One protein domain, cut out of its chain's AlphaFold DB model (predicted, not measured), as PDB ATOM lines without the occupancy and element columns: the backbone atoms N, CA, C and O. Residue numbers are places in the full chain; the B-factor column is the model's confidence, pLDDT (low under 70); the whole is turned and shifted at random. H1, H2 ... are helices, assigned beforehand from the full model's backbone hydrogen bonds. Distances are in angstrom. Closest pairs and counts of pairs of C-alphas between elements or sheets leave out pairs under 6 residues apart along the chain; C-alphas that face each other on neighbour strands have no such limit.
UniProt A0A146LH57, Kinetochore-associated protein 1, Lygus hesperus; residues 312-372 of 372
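AT A GLANCE: This is residues 312 to 372 of the 372 residues of the protein "Kinetochore-associated protein 1" of Lygus hesperus (UniProt A0A146LH57). What is the shape? A small bundle of four nearly aligned helices, made of two helical hairpins side by side: H1 with H2, and H3 with H4. The hairpins meet through H1 and H3, with few contacts between them. What is it built of? The printed part has 61 residues with four named helices, in the order H1, H2, H3, H4, and no named strand; the class is all helix. How large is it? It is compact, with a radius of gyration of the C-alphas of 10.7 A and spans of 31 by 23 by 18 A.

IN THESE COORDINATES: Where does the first hairpin lie? H1, residues 312 to 324, begins at C-alpha 312 (21.500, -50.992, -49.250) and is 18.0 A long; H2, residues 329 to 341, is 18.3 A long. Where is the second? H3 is residues 350 to 359, 14.1 A long, and H4 is residues 363 to 369, 10.5 A long, ending at C-alpha 369 (25.923, -38.652, -57.879).

HOW THE PARTS SIT: How do the hairpins close? H1 and H2 touch at a shallow tilt of 12 degrees, opposite ways; their closest C-alphas, of Ala 322 and Glu 331, are 5.1 A apart. H3 and H4 touch at a shallow tilt of 12 degrees, opposite ways, with the closest C-alphas of Phe 357 and Val 365 at 7.1 A. What joins them? H1 touches H3 with residues 315 to 319 alone, the closest C-alphas being Ile 319 and Phe 356 at 7.0 A; H2 and H4 are close but not clearly touching. H2 and H3 are near each other; H1 and H4 are apart. Are the helix backbones intact? Every O i to N i+4 pair is within hydrogen-bond range in H1, H2 and H3, and 2 of 3 in H4.

THE WHOLE: Is the printed part cut? It has no cut and ends at the chain's last residue, Asn 372; no link is long. Where is confidence low? The pLDDT is under 70 at residues 325 to 328, 366 to 367 and 370 to 372.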
ATOM      1  N   ASN A 312      22.546 -51.792 -49.881       95.06
ATOM      2  CA  ASN A 312      21.500 -50.992 -49.250       95.06
ATOM      3  C   ASN A 312      21.369 -51.245 -47.750       95.06
ATOM      4  O   ASN A 312      21.153 -50.295 -47.001       95.06
ATOM      5  N   ALA A 313      21.540 -52.484 -47.286       95.56
ATOM      6  CA  ALA A 313      21.504 -52.800 -45.861       95.56
ATOM      7  C   ALA A 313      22.651 -52.119 -45.096       95.56
ATOM      8  O   ALA A 313      22.408 -51.468 -44.078       95.56
ATOM      9  N   VAL A 314      23.885 -52.207 -45.614       95.50
ATOM     10  CA  VAL A 314      25.056 -51.556 -45.000       95.50
ATOM     11  C   VAL A 314      24.899 -50.031 -45.032       95.50
ATOM     12  O   VAL A 314      25.125 -49.372 -44.017       95.50
ATOM     13  N   MET A 315      24.447 -49.473 -46.162       94.62
ATOM     14  CA  MET A 315      24.207 -48.033 -46.313       94.62
ATOM     15  C   MET A 315      23.133 -47.525 -45.350       94.62
ATOM     16  O   MET A 315      23.368 -46.576 -44.604       94.62
ATOM     17  N   SER A 316      21.987 -48.202 -45.294       93.38
ATOM     18  CA  SER A 316      20.887 -47.839 -44.396       93.38
ATOM     19  C   SER A 316      21.317 -47.898 -42.932       93.38
ATOM     20  O   SER A 316      20.972 -47.011 -42.152       93.38
ATOM     21  N   ARG A 317      22.114 -48.904 -42.542       92.25
ATOM     22  CA  ARG A 317      22.635 -48.997 -41.172       92.25
ATOM     23  C   ARG A 317      23.597 -47.856 -40.846       92.25
ATOM     24  O   ARG A 317      23.547 -47.342 -39.729       92.25
ATOM     25  N   ALA A 318      24.458 -47.468 -41.786       91.44
ATOM     26  CA  ALA A 318      25.378 -46.349 -41.607       91.44
ATOM     27  C   ALA A 318      24.622 -45.017 -41.455       91.44
ATOM     28  O   ALA A 318      24.903 -44.264 -40.523       91.44
ATOM     29  N   ILE A 319      23.614 -44.770 -42.302       91.69
ATOM     30  CA  ILE A 319      22.738 -43.590 -42.216       91.69
ATOM     31  C   ILE A 319      22.018 -43.548 -40.865       91.69
ATOM     32  O   ILE A 319      22.063 -42.532 -40.181       91.69
ATOM     33  N   LEU A 320      21.418 -44.663 -40.435       90.44
ATOM     34  CA  LEU A 320      20.701 -44.736 -39.160       90.44
ATOM     35  C   LEU A 320      21.610 -44.431 -37.957       90.44
ATOM     36  O   LEU A 320      21.193 -43.733 -37.034       90.44
ATOM     37  N   LYS A 321      22.860 -44.916 -37.967       88.25
ATOM     38  CA  LYS A 321      23.852 -44.578 -36.932       88.25
ATOM     39  C   LYS A 321      24.205 -43.087 -36.944       88.25
ATOM     40  O   LYS A 321      24.264 -42.480 -35.879       88.25
ATOM     41  N   ALA A 322      24.402 -42.501 -38.125       87.12
ATOM     42  CA  ALA A 322      24.724 -41.082 -38.267       87.12
ATOM     43  C   ALA A 322      23.554 -40.162 -37.868       87.12
ATOM     44  O   ALA A 322      23.778 -39.096 -37.302       87.12
ATOM     45  N   ASP A 323      22.314 -40.589 -38.115       82.81
ATOM     46  CA  ASP A 323      21.103 -39.850 -37.748       82.81
ATOM     47  C   ASP A 323      20.776 -39.904 -36.246       82.81
ATOM     48  O   ASP A 323      20.151 -38.978 -35.729       82.81
ATOM     49  N   GLY A 324      21.168 -40.981 -35.554       71.12
ATOM     50  CA  GLY A 324      20.911 -41.190 -34.124       71.12
ATOM     51  C   GLY A 324      22.018 -40.711 -33.173       71.12
ATOM     52  O   GLY A 324      21.813 -40.728 -31.960       71.12
ATOM     53  N   GLY A 325      23.186 -40.316 -33.690       64.69
ATOM     54  CA  GLY A 325      24.316 -39.815 -32.900       64.69
ATOM     55  C   GLY A 325      24.283 -38.299 -32.664       64.69
ATOM     56  O   GLY A 325      23.564 -37.560 -33.337       64.69
ATOM     57  N   THR A 326      25.116 -37.796 -31.741       56.50
ATOM     58  CA  THR A 326      25.566 -36.393 -31.820       56.50
ATOM     59  C   THR A 326      26.148 -36.179 -33.215       56.50
ATOM     60  O   THR A 326      26.844 -37.073 -33.686       56.50
ATOM     61  N   GLN A 327      25.842 -35.054 -33.877       60.41
ATOM     62  CA  GLN A 327      26.311 -34.691 -35.228       60.41
ATOM     63  C   GLN A 327      27.844 -34.556 -35.286       60.41
ATOM     64  O   GLN A 327      28.397 -33.477 -35.483       60.41
ATOM     65  N   ASP A 328      28.547 -35.652 -35.056       61.25
ATOM     66  CA  ASP A 328      29.980 -35.751 -35.148       61.25
ATOM     67  C   ASP A 328      30.311 -36.028 -36.615       61.25
ATOM     68  O   ASP A 328      29.747 -36.925 -37.250       61.25
ATOM     69  N   GLY A 329      31.212 -35.229 -37.191       74.25
ATOM     70  CA  GLY A 329      31.566 -35.318 -38.614       74.25
ATOM     71  C   GLY A 329      32.158 -36.678 -39.013       74.25
ATOM     72  O   GLY A 329      32.282 -36.985 -40.199       74.25
ATOM     73  N   THR A 330      32.500 -37.506 -38.028       83.75
ATOM     74  CA  THR A 330      33.039 -38.859 -38.168       83.75
ATOM     75  C   THR A 330      32.033 -39.842 -38.775       83.75
ATOM     76  O   THR A 330      32.388 -40.561 -39.710       83.75
ATOM     77  N   GLU A 331      30.775 -39.861 -38.323       85.81
ATOM     78  CA  GLU A 331      29.760 -40.800 -38.831       85.81
ATOM     79  C   GLU A 331      29.269 -40.407 -40.230       85.81
ATOM     80  O   GLU A 331      29.151 -41.261 -41.109       85.81
ATOM     81  N   VAL A 332      29.104 -39.106 -40.494       86.62
ATOM     82  CA  VAL A 332      28.799 -38.596 -41.846       86.62
ATOM     83  C   VAL A 332      29.912 -38.970 -42.830       86.62
ATOM     84  O   VAL A 332      29.639 -39.419 -43.947       86.62
ATOM     85  N   LYS A 333      31.181 -38.863 -42.405       87.31
ATOM     86  CA  LYS A 333      32.328 -39.298 -43.211       87.31
ATOM     87  C   LYS A 333      32.265 -40.794 -43.530       87.31
ATOM     88  O   LYS A 333      32.503 -41.160 -44.674       87.31
ATOM     89  N   LYS A 334      31.881 -41.656 -42.581       87.62
ATOM     90  CA  LYS A 334      31.741 -43.105 -42.832       87.62
ATOM     91  C   LYS A 334      30.672 -43.425 -43.880       87.62
ATOM     92  O   LYS A 334      30.905 -44.301 -44.713       87.62
ATOM     93  N   VAL A 335      29.532 -42.725 -43.867       89.94
ATOM     94  CA  VAL A 335      28.481 -42.876 -44.897       89.94
ATOM     95  C   VAL A 335      29.028 -42.495 -46.275       89.94
ATOM     96  O   VAL A 335      28.817 -43.201 -47.261       89.94
ATOM     97  N   LYS A 336      29.798 -41.407 -46.342       89.12
ATOM     98  CA  LYS A 336      30.432 -40.928 -47.574       89.12
ATOM     99  C   LYS A 336      31.504 -41.883 -48.101       89.12
ATOM    100  O   LYS A 336      31.500 -42.211 -49.284       89.12
ATOM    101  N   ASP A 337      32.374 -42.378 -47.223       89.88
ATOM    102  CA  ASP A 337      33.403 -43.360 -47.569       89.88
ATOM    103  C   ASP A 337      32.763 -44.652 -48.107       89.88
ATOM    104  O   ASP A 337      33.256 -45.244 -49.067       89.88
ATOM    105  N   LEU A 338      31.629 -45.073 -47.534       90.56
ATOM    106  CA  LEU A 338      30.870 -46.226 -48.015       90.56
ATOM    107  C   LEU A 338      30.285 -45.993 -49.414       90.56
ATOM    108  O   LEU A 338      30.373 -46.884 -50.257       90.56
ATOM    109  N   LEU A 339      29.730 -44.805 -49.673       90.62
ATOM    110  CA  LEU A 339      29.218 -44.442 -50.996       90.62
ATOM    111  C   LEU A 339      30.324 -44.520 -52.055       90.62
ATOM    112  O   LEU A 339      30.115 -45.109 -53.112       90.62
ATOM    113  N   TYR A 340      31.509 -43.984 -51.753       89.44
ATOM    114  CA  TYR A 340      32.660 -44.036 -52.660       89.44
ATOM    115  C   TYR A 340      33.271 -45.432 -52.808       89.44
ATOM    116  O   TYR A 340      33.920 -45.707 -53.812       89.44
ATOM    117  N   SER A 341      33.055 -46.319 -51.835       89.81
ATOM    118  CA  SER A 341      33.491 -47.718 -51.912       89.81
ATOM    119  C   SER A 341      32.557 -48.586 -52.762       89.81
ATOM    120  O   SER A 341      32.923 -49.706 -53.118       89.81
ATOM    121  N   CYS A 342      31.347 -48.109 -53.075       89.12
ATOM    122  CA  CYS A 342      30.398 -48.858 -53.882       89.12
ATOM    123  C   CYS A 342      30.869 -48.905 -55.348       89.12
ATOM    124  O   CYS A 342      31.051 -47.855 -55.964       89.12
ATOM    125  N   PRO A 343      31.035 -50.098 -55.951       86.75
ATOM    126  CA  PRO A 343      31.591 -50.220 -57.299       86.75
ATOM    127  C   PRO A 343      30.658 -49.683 -58.389       86.75
ATOM    128  O   PRO A 343      31.103 -49.397 -59.498       86.75
ATOM    129  N   ASN A 344      29.357 -49.591 -58.108       85.75
ATOM    130  CA  ASN A 344      28.371 -49.028 -59.017       85.75
ATOM    131  C   ASN A 344      27.222 -48.427 -58.210       85.75
ATOM    132  O   ASN A 344      26.528 -49.139 -57.489       85.75
ATOM    133  N   VAL A 345      26.991 -47.132 -58.399       85.00
ATOM    134  CA  VAL A 345      25.952 -46.353 -57.718       85.00
ATOM    135  C   VAL A 345      24.546 -46.937 -57.938       85.00
ATOM    136  O   VAL A 345      23.715 -46.882 -57.040       85.00
ATOM    137  N   ASN A 346      24.302 -47.618 -59.063       87.00
ATOM    138  CA  ASN A 346      23.037 -48.309 -59.355       87.00
ATOM    139  C   ASN A 346      22.754 -49.527 -58.452       87.00
ATOM    140  O   ASN A 346      21.700 -50.161 -58.566       87.00
ATOM    141  N   LEU A 347      23.709 -49.913 -57.600       88.81
ATOM    142  CA  LEU A 347      23.497 -50.924 -56.566       88.81
ATOM    143  C   LEU A 347      22.813 -50.349 -55.321       88.81
ATOM    144  O   LEU A 347      22.312 -51.120 -54.502       88.81
ATOM    145  N   LEU A 348      22.787 -49.023 -55.190       91.06
ATOM    146  CA  LEU A 348      22.197 -48.310 -54.069       91.06
ATOM    147  C   LEU A 348      20.820 -47.758 -54.433       91.06
ATOM    148  O   LEU A 348      20.561 -47.349 -55.563       91.06
ATOM    149  N   ASP A 349      19.952 -47.720 -53.435       91.00
ATOM    150  CA  ASP A 349      18.771 -46.883 -53.416       91.00
ATOM    151  C   ASP A 349      19.210 -45.455 -53.084       91.00
ATOM    152  O   ASP A 349      19.702 -45.159 -51.991       91.00
ATOM    153  N   LEU A 350      19.103 -44.578 -54.076       88.38
ATOM    154  CA  LEU A 350      19.623 -43.222 -53.990       88.38
ATOM    155  C   LEU A 350      18.721 -42.277 -53.208       88.38
ATOM    156  O   LEU A 350      19.214 -41.264 -52.715       88.38
ATOM    157  N   GLU A 351      17.432 -42.575 -53.061       89.31
ATOM    158  CA  GLU A 351      16.497 -41.673 -52.388       89.31
ATOM    159  C   GLU A 351      16.828 -41.501 -50.885       89.31
ATOM    160  O   GLU A 351      17.002 -40.356 -50.435       89.31
ATOM    161  N   PRO A 352      17.047 -42.578 -50.100       89.00
ATOM    162  CA  PRO A 352      17.492 -42.460 -48.709       89.00
ATOM    163  C   PRO A 352      18.871 -41.799 -48.570       89.00
ATOM    164  O   PRO A 352      19.106 -41.018 -47.650       89.00
ATOM    165  N   VAL A 353      19.788 -42.071 -49.500       88.62
ATOM    166  CA  VAL A 353      21.150 -41.513 -49.470       88.62
ATOM    167  C   VAL A 353      21.125 -40.004 -49.720       88.62
ATOM    168  O   VAL A 353      21.752 -39.234 -48.992       88.62
ATOM    169  N   MET A 354      20.373 -39.565 -50.728       86.62
ATOM    170  CA  MET A 354      20.241 -38.152 -51.081       86.62
ATOM    171  C   MET A 354      19.547 -37.357 -49.980       86.62
ATOM    172  O   MET A 354      20.025 -36.286 -49.608       86.62
ATOM    173  N   SER A 355      18.453 -37.887 -49.426       88.06
ATOM    174  CA  SER A 355      17.734 -37.228 -48.329       88.06
ATOM    175  C   SER A 355      18.616 -37.042 -47.089       88.06
ATOM    176  O   SER A 355      18.602 -35.964 -46.492       88.06
ATOM    177  N   PHE A 356      19.459 -38.028 -46.761       89.06
ATOM    178  CA  PHE A 356      20.446 -37.910 -45.689       89.06
ATOM    179  C   PHE A 356      21.459 -36.781 -45.949       89.06
ATOM    180  O   PHE A 356      21.624 -35.905 -45.101       89.06
ATOM    181  N   PHE A 357      22.099 -36.740 -47.124       87.19
ATOM    182  CA  PHE A 357      23.117 -35.717 -47.415       87.19
ATOM    183  C   PHE A 357      22.553 -34.296 -47.542       87.19
ATOM    184  O   PHE A 357      23.231 -33.336 -47.168       87.19
ATOM    185  N   VAL A 358      21.299 -34.154 -47.987       86.31
ATOM    186  CA  VAL A 358      20.570 -32.876 -47.938       86.31
ATOM    187  C   VAL A 358      20.359 -32.434 -46.489       86.31
ATOM    188  O   VAL A 358      20.625 -31.281 -46.161       86.31
ATOM    189  N   LYS A 359      19.943 -33.344 -45.602       85.44
ATOM    190  CA  LYS A 359      19.714 -33.048 -44.178       85.44
ATOM    191  C   LYS A 359      20.987 -32.585 -43.458       85.44
ATOM    192  O   LYS A 359      20.909 -31.696 -42.614       85.44
ATOM    193  N   VAL A 360      22.147 -33.157 -43.786       84.94
ATOM    194  CA  VAL A 360      23.441 -32.774 -43.181       84.94
ATOM    195  C   VAL A 360      24.168 -31.640 -43.922       84.94
ATOM    196  O   VAL A 360      25.292 -31.305 -43.558       84.94
ATOM    197  N   ASN A 361      23.535 -31.020 -44.928       81.38
ATOM    198  CA  ASN A 361      24.087 -29.922 -45.735       81.38
ATOM    199  C   ASN A 361      25.452 -30.226 -46.408       81.38
ATOM    200  O   ASN A 361      26.251 -29.310 -46.612       81.38
ATOM    201  N   ASP A 362      25.736 -31.478 -46.798       78.25
ATOM    202  CA  ASP A 362      26.953 -31.819 -47.566       78.25
ATOM    203  C   ASP A 362      26.659 -31.839 -49.079       78.25
ATOM    204  O   ASP A 362      26.211 -32.835 -49.652       78.25
ATOM    205  N   THR A 363      26.957 -30.726 -49.755       70.12
ATOM    206  CA  THR A 363      26.720 -30.541 -51.198       70.12
ATOM    207  C   THR A 363      27.731 -31.258 -52.097       70.12
ATOM    208  O   THR A 363      27.560 -31.306 -53.318       70.12
ATOM    209  N   THR A 364      28.814 -31.809 -51.540       76.00
ATOM    210  CA  THR A 364      29.860 -32.450 -52.353       76.00
ATOM    211  C   THR A 364      29.394 -33.788 -52.932       76.00
ATOM    212  O   THR A 364      29.773 -34.141 -54.051       76.00
ATOM    213  N   VAL A 365      28.504 -34.495 -52.230       74.38
ATOM    214  CA  VAL A 365      27.966 -35.797 -52.653       74.38
ATOM    215  C   VAL A 365      26.975 -35.658 -53.809       74.38
ATOM    216  O   VAL A 365      27.015 -36.447 -54.753       74.38
ATOM    217  N   THR A 366      26.162 -34.602 -53.814       66.75
ATOM    218  CA  THR A 366      25.216 -34.301 -54.901       66.75
ATOM    219  C   THR A 366      25.938 -34.133 -56.242       66.75
ATOM    220  O   THR A 366      25.461 -34.578 -57.282       66.75
ATOM    221  N   SER A 367      27.139 -33.541 -56.225       69.25
ATOM    222  CA  SER A 367      27.970 -33.390 -57.426       69.25
ATOM    223  C   SER A 367      28.569 -34.711 -57.930       69.25
ATOM    224  O   SER A 367      28.774 -34.865 -59.130       69.25
ATOM    225  N   PHE A 368      28.833 -35.663 -57.028       75.38
ATOM    226  CA  PHE A 368      29.355 -36.991 -57.360       75.38
ATOM    227  C   PHE A 368      28.272 -37.885 -57.977       75.38
ATOM    228  O   PHE A 368      28.530 -38.542 -58.983       75.38
ATOM    229  N   LEU A 369      27.064 -37.862 -57.409       73.25
ATOM    230  CA  LEU A 369      25.923 -38.652 -57.879       73.25
ATOM    231  C   LEU A 369      25.343 -38.147 -59.204       73.25
ATOM    232  O   LEU A 369      24.775 -38.923 -59.948       73.25
ATOM    233  N   ASN A 370      25.516 -36.866 -59.539       66.12
ATOM    234  CA  ASN A 370      25.117 -36.341 -60.850       66.12
ATOM    235  C   ASN A 370      26.116 -36.674 -61.978       66.12
ATOM    236  O   ASN A 370      25.839 -36.386 -63.141       66.12
ATOM    237  N   ARG A 371      27.306 -37.200 -61.651       61.31
ATOM    238  CA  ARG A 371      28.387 -37.501 -62.612       61.31
ATOM    239  C   ARG A 371      28.532 -38.989 -62.939       61.31
ATOM    240  O   ARG A 371      29.210 -39.299 -63.916       61.31
ATOM    241  N   ASN A 372      27.957 -39.867 -62.122       57.38
ATOM    242  CA  ASN A 372      27.983 -41.328 -62.250       57.38
ATOM    243  C   ASN A 372      26.553 -41.848 -62.302       57.38
ATOM    244  O   ASN A 372      26.352 -42.922 -62.909       57.38
TER     245      ASN A 372